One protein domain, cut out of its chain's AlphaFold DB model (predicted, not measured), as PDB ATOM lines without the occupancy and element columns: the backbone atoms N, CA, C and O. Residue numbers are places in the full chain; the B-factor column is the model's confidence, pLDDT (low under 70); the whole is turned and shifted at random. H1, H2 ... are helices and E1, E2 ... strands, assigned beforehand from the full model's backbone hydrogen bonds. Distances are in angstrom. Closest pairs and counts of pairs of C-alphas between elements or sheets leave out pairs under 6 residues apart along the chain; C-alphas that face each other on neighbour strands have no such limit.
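What this domain is: This is residues 38 to 111 of the 117 residues of the protein "Obg domain-containing protein" of Ciona savignyi (UniProt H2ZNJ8). A two-strand parallel pair, E1 beside E3, makes a narrow ribbon, and from one end of it the loop of residues 69 to 87 reaches out as a long arm and folds back, making most of the length. Near the other end of the ribbon sit the short helix H1 on one side and the hairpin E4 and E5 on the other. The printed part has 74 residues with one named helix and five named strands in the order E1 H1 E2 E3 E4 E5, under half of the residues being in named elements, of mixed class, helices and strands. The whole is loose, with a radius of gyration of the C-alphas of 16.1 A, and elongated, spanning 49 by 28 by 23 A.

Where its parts are: Find C-alpha 43 at (138.835, 148.961, 194.886); from there E1, residues 43 to 48, runs 15.6 A. Its neighbour strand E3, residues 88 to 93, runs 16.3 A from its first to its last C-alpha. H1, residues 55 to 61, is 9.8 A long and begins at C-alpha 55, (146.687, 164.942, 195.780). E2, residues 66 to 68, is 6.3 A long. E4, residues 96 to 99, is 9.7 A long, and E5, residues 106 to 110, is 11.4 A long and ends at C-alpha 110, (133.873, 162.399, 198.655).

How they stand to each other: Start with E1 and E3, parallel neighbours at 33 degrees between their directions, where N 44 and O 88 are 2.8 A apart and N 90 and O 44 are 2.8 A apart, within hydrogen-bond range. E2 pairs with no named strand; its C-alpha 68 is 7.6 A from C-alpha 88 of E3, their closest pair. Look next at H1, whose closest C-alpha to E3 is that of Leu 55, 7.3 A from that of Pro 93. In H1 every O i to N i+4 pair is within hydrogen-bond range. E4 and E5 form a hairpin, antiparallel at 163 degrees, with N 98 and O 108 2.8 A apart and N 110 and O 96 2.9 A apart. The closest C-alphas of E1 and E5 are those of Gly 47 and Leu 110, 5.8 A apart. E3 and E4 meet only through their link, and H1 is apart from E4 and E5.

The domain as a whole: The two C-alphas farthest apart are those of Pro 51 and Lys 77, at 50.2 A. The link from E2 to E3 is long, with 19 residues. Residues 59 to 66, of which 59 to 61 belong to H1, stand free. The printed part has no cut, its mean pLDDT is 92.0, and no printed residue is under 70.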
ATOM      1  N   GLY A  38     136.587 132.022 193.254       96.62
ATOM      2  CA  GLY A  38     136.420 133.116 194.207       96.62
ATOM      3  C   GLY A  38     136.144 134.453 193.521       96.62
ATOM      4  O   GLY A  38     136.560 134.687 192.382       96.62
ATOM      5  N   ARG A  39     135.472 135.371 194.218       96.75
ATOM      6  CA  ARG A  39     135.226 136.727 193.706       96.75
ATOM      7  C   ARG A  39     136.537 137.513 193.644       96.75
ATOM      8  O   ARG A  39     137.374 137.376 194.531       96.75
ATOM      9  N   GLY A  40     136.714 138.344 192.622       97.00
ATOM     10  CA  GLY A  40     137.810 139.314 192.594       97.00
ATOM     11  C   GLY A  40     137.619 140.404 193.649       97.00
ATOM     12  O   GLY A  40     136.486 140.712 194.019       97.00
ATOM     13  N   GLY A  41     138.719 140.967 194.143       97.25
ATOM     14  CA  GLY A  41     138.678 142.071 195.094       97.25
ATOM     15  C   GLY A  41     138.180 143.369 194.456       97.25
ATOM     16  O   GLY A  41     138.400 143.626 193.270       97.25
ATOM     17  N   ASP A  42     137.553 144.220 195.258       96.56
ATOM     18  CA  ASP A  42     137.083 145.535 194.828       96.56
ATOM     19  C   ASP A  42     138.108 146.626 195.189       96.56
ATOM     20  O   ASP A  42     138.965 146.442 196.060       96.56
ATOM     21  N   VAL A  43     138.036 147.781 194.520       96.06
ATOM     22  CA  VAL A  43     138.835 148.961 194.886       96.06
ATOM     23  C   VAL A  43     137.914 150.044 195.421       96.06
ATOM     24  O   VAL A  43     137.030 150.523 194.714       96.06
ATOM     25  N   TYR A  44     138.174 150.463 196.654       94.56
ATOM     26  CA  TYR A  44     137.429 151.500 197.349       94.56
ATOM     27  C   TYR A  44     138.282 152.756 197.494       94.56
ATOM     28  O   TYR A  44     139.432 152.697 197.932       94.56
ATOM     29  N   LEU A  45     137.702 153.904 197.154       93.44
ATOM     30  CA  LEU A  45     138.261 155.208 197.491       93.44
ATOM     31  C   LEU A  45     137.617 155.671 198.794       93.44
ATOM     32  O   LEU A  45     136.397 155.816 198.862       93.44
ATOM     33  N   VAL A  46     138.430 155.882 199.823       92.56
ATOM     34  CA  VAL A  46     137.963 156.239 201.164       92.56
ATOM     35  C   VAL A  46     138.441 157.645 201.488       92.56
ATOM     36  O   VAL A  46     139.644 157.904 201.533       92.56
ATOM     37  N   GLY A  47     137.496 158.556 201.705       91.56
ATOM     38  CA  GLY A  47     137.794 159.916 202.137       91.56
ATOM     39  C   GLY A  47     138.404 159.926 203.540       91.56
ATOM     40  O   GLY A  47     137.820 159.368 204.465       91.56
ATOM     41  N   SER A  48     139.566 160.556 203.699       89.25
ATOM     42  CA  SER A  48     140.252 160.730 204.981       89.25
ATOM     43  C   SER A  48     140.326 162.209 205.360       89.25
ATOM     44  O   SER A  48     140.535 163.071 204.505       89.25
ATOM     45  N   GLN A  49     140.174 162.487 206.657       86.38
ATOM     46  CA  GLN A  49     140.330 163.817 207.258       86.38
ATOM     47  C   GLN A  49     141.790 164.161 207.588       86.38
ATOM     48  O   GLN A  49     142.045 165.221 208.150       86.38
ATOM     49  N   ASP A  50     142.750 163.285 207.271       87.12
ATOM     50  CA  ASP A  50     144.165 163.546 207.545       87.12
ATOM     51  C   ASP A  50     144.645 164.802 206.783       87.12
ATOM     52  O   ASP A  50     144.698 164.786 205.548       87.12
ATOM     53  N   PRO A  51     145.050 165.881 207.483       80.81
ATOM     54  CA  PRO A  51     145.464 167.135 206.854       80.81
ATOM     55  C   PRO A  51     146.756 167.008 206.032       80.81
ATOM     56  O   PRO A  51     147.049 167.869 205.203       80.81
ATOM     57  N   LYS A  52     147.548 165.944 206.226       83.94
ATOM     58  CA  LYS A  52     148.763 165.679 205.433       83.94
ATOM     59  C   LYS A  52     148.453 164.991 204.102       83.94
ATOM     60  O   LYS A  52     149.327 164.898 203.229       83.94
ATOM     61  N   LEU A  53     147.235 164.482 203.936       86.81
ATOM     62  CA  LEU A  53     146.817 163.786 202.736       86.81
ATOM     63  C   LEU A  53     146.351 164.807 201.695       86.81
ATOM     64  O   LEU A  53     145.300 165.418 201.807       86.81
ATOM     65  N   THR A  54     147.155 164.989 200.654       88.94
ATOM     66  CA  THR A  54     146.842 165.851 199.506       88.94
ATOM     67  C   THR A  54     147.031 165.071 198.209       88.94
ATOM     68  O   THR A  54     147.717 164.045 198.181       88.94
ATOM     69  N   LEU A  55     146.480 165.564 197.096       88.88
ATOM     70  CA  LEU A  55     146.687 164.942 195.780       88.88
ATOM     71  C   LEU A  55     148.170 164.905 195.379       88.88
ATOM     72  O   LEU A  55     148.615 163.961 194.727       88.88
ATOM     73  N   LYS A  56     148.957 165.895 195.818       88.88
ATOM     74  CA  LYS A  56     150.414 165.891 195.659       88.88
ATOM     75  C   LYS A  56     151.060 164.757 196.455       88.88
ATOM     76  O   LYS A  56     151.775 163.954 195.870       88.88
ATOM     77  N   SER A  57     150.735 164.642 197.743       88.94
ATOM     78  CA  SER A  57     151.236 163.566 198.610       88.94
ATOM     79  C   SER A  57     150.901 162.177 198.050       88.94
ATOM     80  O   SER A  57     151.755 161.294 198.025       88.94
ATOM     81  N   MET A  58     149.701 161.993 197.486       90.44
ATOM     82  CA  MET A  58     149.339 160.749 196.797       90.44
ATOM     83  C   MET A  58     150.173 160.490 195.541       90.44
ATOM     84  O   MET A  58     150.603 159.361 195.315       90.44
ATOM     85  N   LYS A  59     150.408 161.518 194.719       89.12
ATOM     86  CA  LYS A  59     151.256 161.411 193.525       89.12
ATOM     87  C   LYS A  59     152.675 160.973 193.893       89.12
ATOM     88  O   LYS A  59     153.253 160.156 193.182       89.12
ATOM     89  N   ASP A  60     153.204 161.515 194.985       89.25
ATOM     90  CA  ASP A  60     154.569 161.255 195.439       89.25
ATOM     91  C   ASP A  60     154.677 159.876 196.118       89.25
ATOM     92  O   ASP A  60     155.635 159.144 195.879       89.25
ATOM     93  N   ARG A  61     153.658 159.465 196.888       90.25
ATOM     94  CA  ARG A  61     153.577 158.132 197.514       90.25
ATOM     95  C   ARG A  61     153.382 157.006 196.495       90.25
ATOM     96  O   ARG A  61     153.902 155.910 196.689       90.25
ATOM     97  N   TYR A  62     152.632 157.260 195.424       90.62
ATOM     98  CA  TYR A  62     152.295 156.269 194.400       90.62
ATOM     99  C   TYR A  62     152.810 156.708 193.023       90.62
ATOM    100  O   TYR A  62     152.013 157.128 192.178       90.62
ATOM    101  N   PRO A  63     154.118 156.559 192.731       87.62
ATOM    102  CA  PRO A  63     154.706 157.034 191.473       87.62
ATOM    103  C   PRO A  63     154.061 156.386 190.241       87.62
ATOM    104  O   PRO A  63     153.858 157.038 189.215       87.62
ATOM    105  N   MET A  64     153.666 155.115 190.363       90.38
ATOM    106  CA  MET A  64     153.032 154.347 189.291       90.38
ATOM    107  C   MET A  64     151.525 154.621 189.153       90.38
ATOM    108  O   MET A  64     150.949 154.293 188.119       90.38
ATOM    109  N   LYS A  65     150.884 155.230 190.166       91.38
ATOM    110  CA  LYS A  65     149.458 155.628 190.181       91.38
ATOM    111  C   LYS A  65     148.484 154.503 189.801       91.38
ATOM    112  O   LYS A  65     147.416 154.766 189.247       91.38
ATOM    113  N   ARG A  66     148.866 153.248 190.053       93.75
ATOM    114  CA  ARG A  66     148.094 152.046 189.726       93.75
ATOM    115  C   ARG A  66     147.620 151.383 191.009       93.75
ATOM    116  O   ARG A  66     148.442 151.006 191.835       93.75
ATOM    117  N   PHE A  67     146.311 151.204 191.122       95.06
ATOM    118  CA  PHE A  67     145.661 150.507 192.226       95.06
ATOM    119  C   PHE A  67     144.900 149.319 191.647       95.06
ATOM    120  O   PHE A  67     143.923 149.498 190.919       95.06
ATOM    121  N   VAL A  68     145.400 148.111 191.899       95.69
ATOM    122  CA  VAL A  68     144.858 146.871 191.334       95.69
ATOM    123  C   VAL A  68     144.496 145.947 192.480       95.69
ATOM    124  O   VAL A  68     145.400 145.518 193.189       95.69
ATOM    125  N   ALA A  69     143.204 145.680 192.669       97.00
ATOM    126  CA  ALA A  69     142.749 144.742 193.689       97.00
ATOM    127  C   ALA A  69     143.142 143.299 193.354       97.00
ATOM    128  O   ALA A  69     143.433 142.963 192.202       97.00
ATOM    129  N   ASP A  70     143.173 142.460 194.384       96.88
ATOM    130  CA  ASP A  70     143.683 141.103 194.267       96.88
ATOM    131  C   ASP A  70     142.680 140.180 193.563       96.88
ATOM    132  O   ASP A  70     141.461 140.368 193.619       96.88
ATOM    133  N   THR A  71     143.195 139.183 192.854       96.75
ATOM    134  CA  THR A  71     142.377 138.267 192.056       96.75
ATOM    135  C   THR A  71     141.761 137.181 192.929       96.75
ATOM    136  O   THR A  71     142.408 136.666 193.837       96.75
ATOM    137  N   GLY A  72     140.524 136.791 192.628       96.31
ATOM    138  CA  GLY A  72     139.900 135.625 193.242       96.31
ATOM    139  C   GLY A  72     140.640 134.346 192.860       96.31
ATOM    140  O   GLY A  72     141.138 134.205 191.741       96.31
ATOM    141  N   GLN A  73     140.728 133.398 193.786       96.00
ATOM    142  CA  GLN A  73     141.420 132.140 193.535       96.00
ATOM    143  C   GLN A  73     140.564 131.179 192.711       96.00
ATOM    144  O   GLN A  73     139.340 131.118 192.845       96.00
ATOM    145  N   ASN A  74     141.232 130.381 191.880       95.25
ATOM    146  CA  ASN A  74     140.589 129.330 191.097       95.25
ATOM    147  C   ASN A  74     140.180 128.153 191.991       95.25
ATOM    148  O   ASN A  74     140.930 127.765 192.891       95.25
ATOM    149  N   SER A  75     139.053 127.522 191.674       94.62
ATOM    150  CA  SER A  75     138.676 126.236 192.262       94.62
ATOM    151  C   SER A  75     139.654 125.141 191.854       94.62
ATOM    152  O   SER A  75     140.201 125.131 190.747       94.62
ATOM    153  N   ARG A  76     139.854 124.168 192.741       92.69
ATOM    154  CA  ARG A  76     140.679 122.979 192.498       92.69
ATOM    155  C   ARG A  76     139.940 121.738 192.986       92.69
ATOM    156  O   ARG A  76     139.013 121.839 193.780       92.69
ATOM    157  N   LYS A  77     140.384 120.551 192.564       91.25
ATOM    158  CA  LYS A  77     139.773 119.271 192.979       91.25
ATOM    159  C   LYS A  77     139.654 119.127 194.505       91.25
ATOM    160  O   LYS A  77     138.668 118.593 194.986       91.25
ATOM    161  N   ASN A  78     140.624 119.668 195.244       89.88
ATOM    162  CA  ASN A  78     140.679 119.594 196.707       89.88
ATOM    163  C   ASN A  78     140.039 120.817 197.398       89.88
ATOM    164  O   ASN A  78     139.989 120.868 198.621       89.88
ATOM    165  N   ALA A  79     139.598 121.820 196.632       87.62
ATOM    166  CA  ALA A  79     139.010 123.064 197.124       87.62
ATOM    167  C   ALA A  79     138.009 123.589 196.086       87.62
ATOM    168  O   ALA A  79     138.360 124.358 195.186       87.62
ATOM    169  N   LEU A  80     136.765 123.118 196.181       89.88
ATOM    170  CA  LEU A  80     135.722 123.427 195.200       89.88
ATOM    171  C   LEU A  80     135.308 124.904 195.238       89.88
ATOM    172  O   LEU A  80     134.956 125.453 194.200       89.88
ATOM    173  N   SER A  81     135.430 125.571 196.388       92.44
ATOM    174  CA  SER A  81     135.230 127.018 196.502       92.44
ATOM    175  C   SER A  81     136.570 127.747 196.466       92.44
ATOM    176  O   SER A  81     137.423 127.529 197.326       92.44
ATOM    177  N   GLY A  82     136.747 128.630 195.486       93.44
ATOM    178  CA  GLY A  82     137.879 129.546 195.437       93.44
ATOM    179  C   GLY A  82     137.768 130.637 196.504       93.44
ATOM    180  O   GLY A  82     136.672 131.084 196.842       93.44
ATOM    181  N   LEU A  83     138.907 131.072 197.042       95.75
ATOM    182  CA  LEU A  83     138.967 132.181 197.994       95.75
ATOM    183  C   LEU A  83     138.753 133.524 197.292       95.75
ATOM    184  O   LEU A  83     139.225 133.736 196.173       95.75
ATOM    185  N   ASN A  84     138.073 134.442 197.972       96.25
ATOM    186  CA  ASN A  84     137.865 135.793 197.467       96.25
ATOM    187  C   ASN A  84     139.175 136.589 197.495       96.25
ATOM    188  O   ASN A  84     139.946 136.494 198.450       96.25
ATOM    189  N   GLY A  85     139.399 137.388 196.454       96.25
ATOM    190  CA  GLY A  85     140.515 138.317 196.373       96.25
ATOM    191  C   GLY A  85     140.371 139.450 197.388       96.25
ATOM    192  O   GLY A  85     139.268 139.930 197.670       96.25
ATOM    193  N   ALA A  86     141.497 139.895 197.939       96.81
ATOM    194  CA  ALA A  86     141.545 141.028 198.850       96.81
ATOM    195  C   ALA A  86     141.146 142.344 198.155       96.81
ATOM    196  O   ALA A  86     141.653 142.700 197.086       96.81
ATOM    197  N   SER A  87     140.247 143.090 198.800       97.06
ATOM    198  CA  SER A  87     139.871 144.440 198.369       97.06
ATOM    199  C   SER A  87     140.914 145.464 198.811       97.06
ATOM    200  O   SER A  87     141.529 145.319 199.867       97.06
ATOM    201  N   ILE A  88     141.094 146.518 198.018       95.75
ATOM    202  CA  ILE A  88     142.045 147.596 198.309       95.75
ATOM    203  C   ILE A  88     141.291 148.856 198.700       95.75
ATOM    204  O   ILE A  88     140.350 149.265 198.025       95.75
ATOM    205  N   TYR A  89     141.767 149.504 199.758       94.81
ATOM    206  CA  TYR A  89     141.261 150.783 200.235       94.81
ATOM    207  C   TYR A  89     142.315 151.855 199.984       94.81
ATOM    208  O   TYR A  89     143.399 151.830 200.567       94.81
ATOM    209  N   VAL A  90     142.008 152.793 199.095       93.12
ATOM    210  CA  VAL A  90     142.877 153.927 198.788       93.12
ATOM    211  C   VAL A  90     142.351 155.134 199.541       93.12
ATOM    212  O   VAL A  90     141.251 155.618 199.271       93.12
ATOM    213  N   GLN A  91     143.140 155.615 200.496       92.62
ATOM    214  CA  GLN A  91     142.813 156.831 201.228       92.62
ATOM    215  C   GLN A  91     143.039 158.043 200.335       92.62
ATOM    216  O   GLN A  91     144.118 158.205 199.767       92.62
ATOM    217  N   VAL A  92     142.034 158.903 200.245       92.50
ATOM    218  CA  VAL A  92     142.066 160.126 199.443       92.50
ATOM    219  C   VAL A  92     141.572 161.312 200.277       92.50
ATOM    220  O   VAL A  92     140.801 161.106 201.215       92.50
ATOM    221  N   PRO A  93     142.013 162.549 199.994       92.00
ATOM    222  CA  PRO A  93     141.517 163.713 200.721       92.00
ATOM    223  C   PRO A  93     140.012 163.900 200.518       92.00
ATOM    224  O   PRO A  93     139.478 163.601 199.450       92.00
ATOM    225  N   LEU A  94     139.335 164.426 201.537       91.38
ATOM    226  CA  LEU A  94     137.951 164.883 201.406       91.38
ATOM    227  C   LEU A  94     137.859 166.146 200.539       91.38
ATOM    228  O   LEU A  94     138.824 166.892 200.388       91.38
ATOM    229  N   GLY A  95     136.678 166.380 199.970       88.56
ATOM    230  CA  GLY A  95     136.402 167.507 199.079       88.56
ATOM    231  C   GLY A  95     136.797 167.262 197.621       88.56
ATOM    232  O   GLY A  95     136.806 168.199 196.829       88.56
ATOM    233  N   ILE A  96     137.113 166.018 197.242       91.44
ATOM    234  CA  ILE A  96     137.455 165.672 195.857       91.44
ATOM    235  C   ILE A  96     136.278 165.055 195.105       91.44
ATOM    236  O   ILE A  96     135.428 164.363 195.670       91.44
ATOM    237  N   THR A  97     136.282 165.255 193.787       93.19
ATOM    238  CA  THR A  97     135.338 164.619 192.864       93.19
ATOM    239  C   THR A  97     136.062 163.580 192.022       93.19
ATOM    240  O   THR A  97     137.102 163.857 191.423       93.19
ATOM    241  N   VAL A  98     135.506 162.374 191.969       93.75
ATOM    242  CA  VAL A  98     136.027 161.257 191.188       93.75
ATOM    243  C   VAL A  98     135.294 161.221 189.856       93.75
ATOM    244  O   VAL A  98     134.067 161.119 189.799       93.75
ATOM    245  N   ILE A  99     136.059 161.309 188.775       93.75
ATOM    246  CA  ILE A  99     135.542 161.403 187.413       93.75
ATOM    247  C   ILE A  99     136.178 160.292 186.582       93.75
ATOM    248  O   ILE A  99     137.388 160.067 186.651       93.75
ATOM    249  N   ASP A 100     135.360 159.608 185.788       92.62
ATOM    250  CA  ASP A 100     135.826 158.673 184.774       92.62
ATOM    251  C   ASP A 100     136.639 159.431 183.715       92.62
ATOM    252  O   ASP A 100     136.158 160.373 183.083       92.62
ATOM    253  N   ALA A 101     137.892 159.024 183.520       89.06
ATOM    254  CA  ALA A 101     138.816 159.720 182.633       89.06
ATOM    255  C   ALA A 101     138.562 159.477 181.133       89.06
ATOM    256  O   ALA A 101     139.162 160.178 180.319       89.06
ATOM    257  N   ALA A 102     137.761 158.475 180.764       88.50
ATOM    258  CA  ALA A 102     137.403 158.172 179.382       88.50
ATOM    259  C   ALA A 102     136.101 158.871 178.974       88.50
ATOM    260  O   ALA A 102     136.042 159.479 177.912       88.50
ATOM    261  N   ASN A 103     135.082 158.818 179.835       91.38
ATOM    262  CA  ASN A 103     133.741 159.320 179.511       91.38
ATOM    263  C   ASN A 103     133.390 160.650 180.197       91.38
ATOM    264  O   ASN A 103     132.276 161.139 180.037       91.38
ATOM    265  N   HIS A 104     134.293 161.212 181.010       88.50
ATOM    266  CA  HIS A 104     134.074 162.426 181.813       88.50
ATOM    267  C   HIS A 104     132.851 162.371 182.746       88.50
ATOM    268  O   HIS A 104     132.377 163.394 183.240       88.50
ATOM    269  N   LYS A 105     132.350 161.165 183.029       92.75
ATOM    270  CA  LYS A 105     131.218 160.938 183.922       92.75
ATOM    271  C   LYS A 105     131.674 161.046 185.373       92.75
ATOM    272  O   LYS A 105     132.646 160.404 185.768       92.75
ATOM    273  N   VAL A 106     130.948 161.811 186.184       91.94
ATOM    274  CA  VAL A 106     131.167 161.846 187.636       91.94
ATOM    275  C   VAL A 106     130.746 160.499 188.222       91.94
ATOM    276  O   VAL A 106     129.598 160.084 188.076       91.94
ATOM    277  N   ILE A 107     131.692 159.804 188.853       90.81
ATOM    278  CA  ILE A 107     131.439 158.546 189.566       90.81
ATOM    279  C   ILE A 107     130.865 158.866 190.949       90.81
ATOM    280  O   ILE A 107     129.928 158.216 191.401       90.81
ATOM    281  N   GLY A 108     131.410 159.894 191.598       90.69
ATOM    282  CA  GLY A 108     130.944 160.380 192.889       90.69
ATOM    283  C   GLY A 108     131.858 161.459 193.457       90.69
ATOM    284  O   GLY A 108     132.944 161.719 192.936       90.69
ATOM    285  N   SER A 109     131.418 162.080 194.542       89.12
ATOM    286  CA  SER A 109     132.178 163.077 195.296       89.12
ATOM    287  C   SER A 109     132.350 162.620 196.737       89.12
ATOM    288  O   SER A 109     131.386 162.187 197.366       89.12
ATOM    289  N   LEU A 110     133.562 162.746 197.270       88.06
ATOM    290  CA  LEU A 110     133.873 162.399 198.655       88.06
ATOM    291  C   LEU A 110     133.793 163.663 199.504       88.06
ATOM    292  O   LEU A 110     134.787 164.362 199.694       88.06
ATOM    293  N   MET A 111     132.586 163.978 199.966       82.88
ATOM    294  CA  MET A 111     132.321 165.136 200.818       82.88
ATOM    295  C   MET A 111     132.457 164.761 202.302       82.88
ATOM    296  O   MET A 111     132.153 163.623 202.672       82.88
TER     297      MET A 111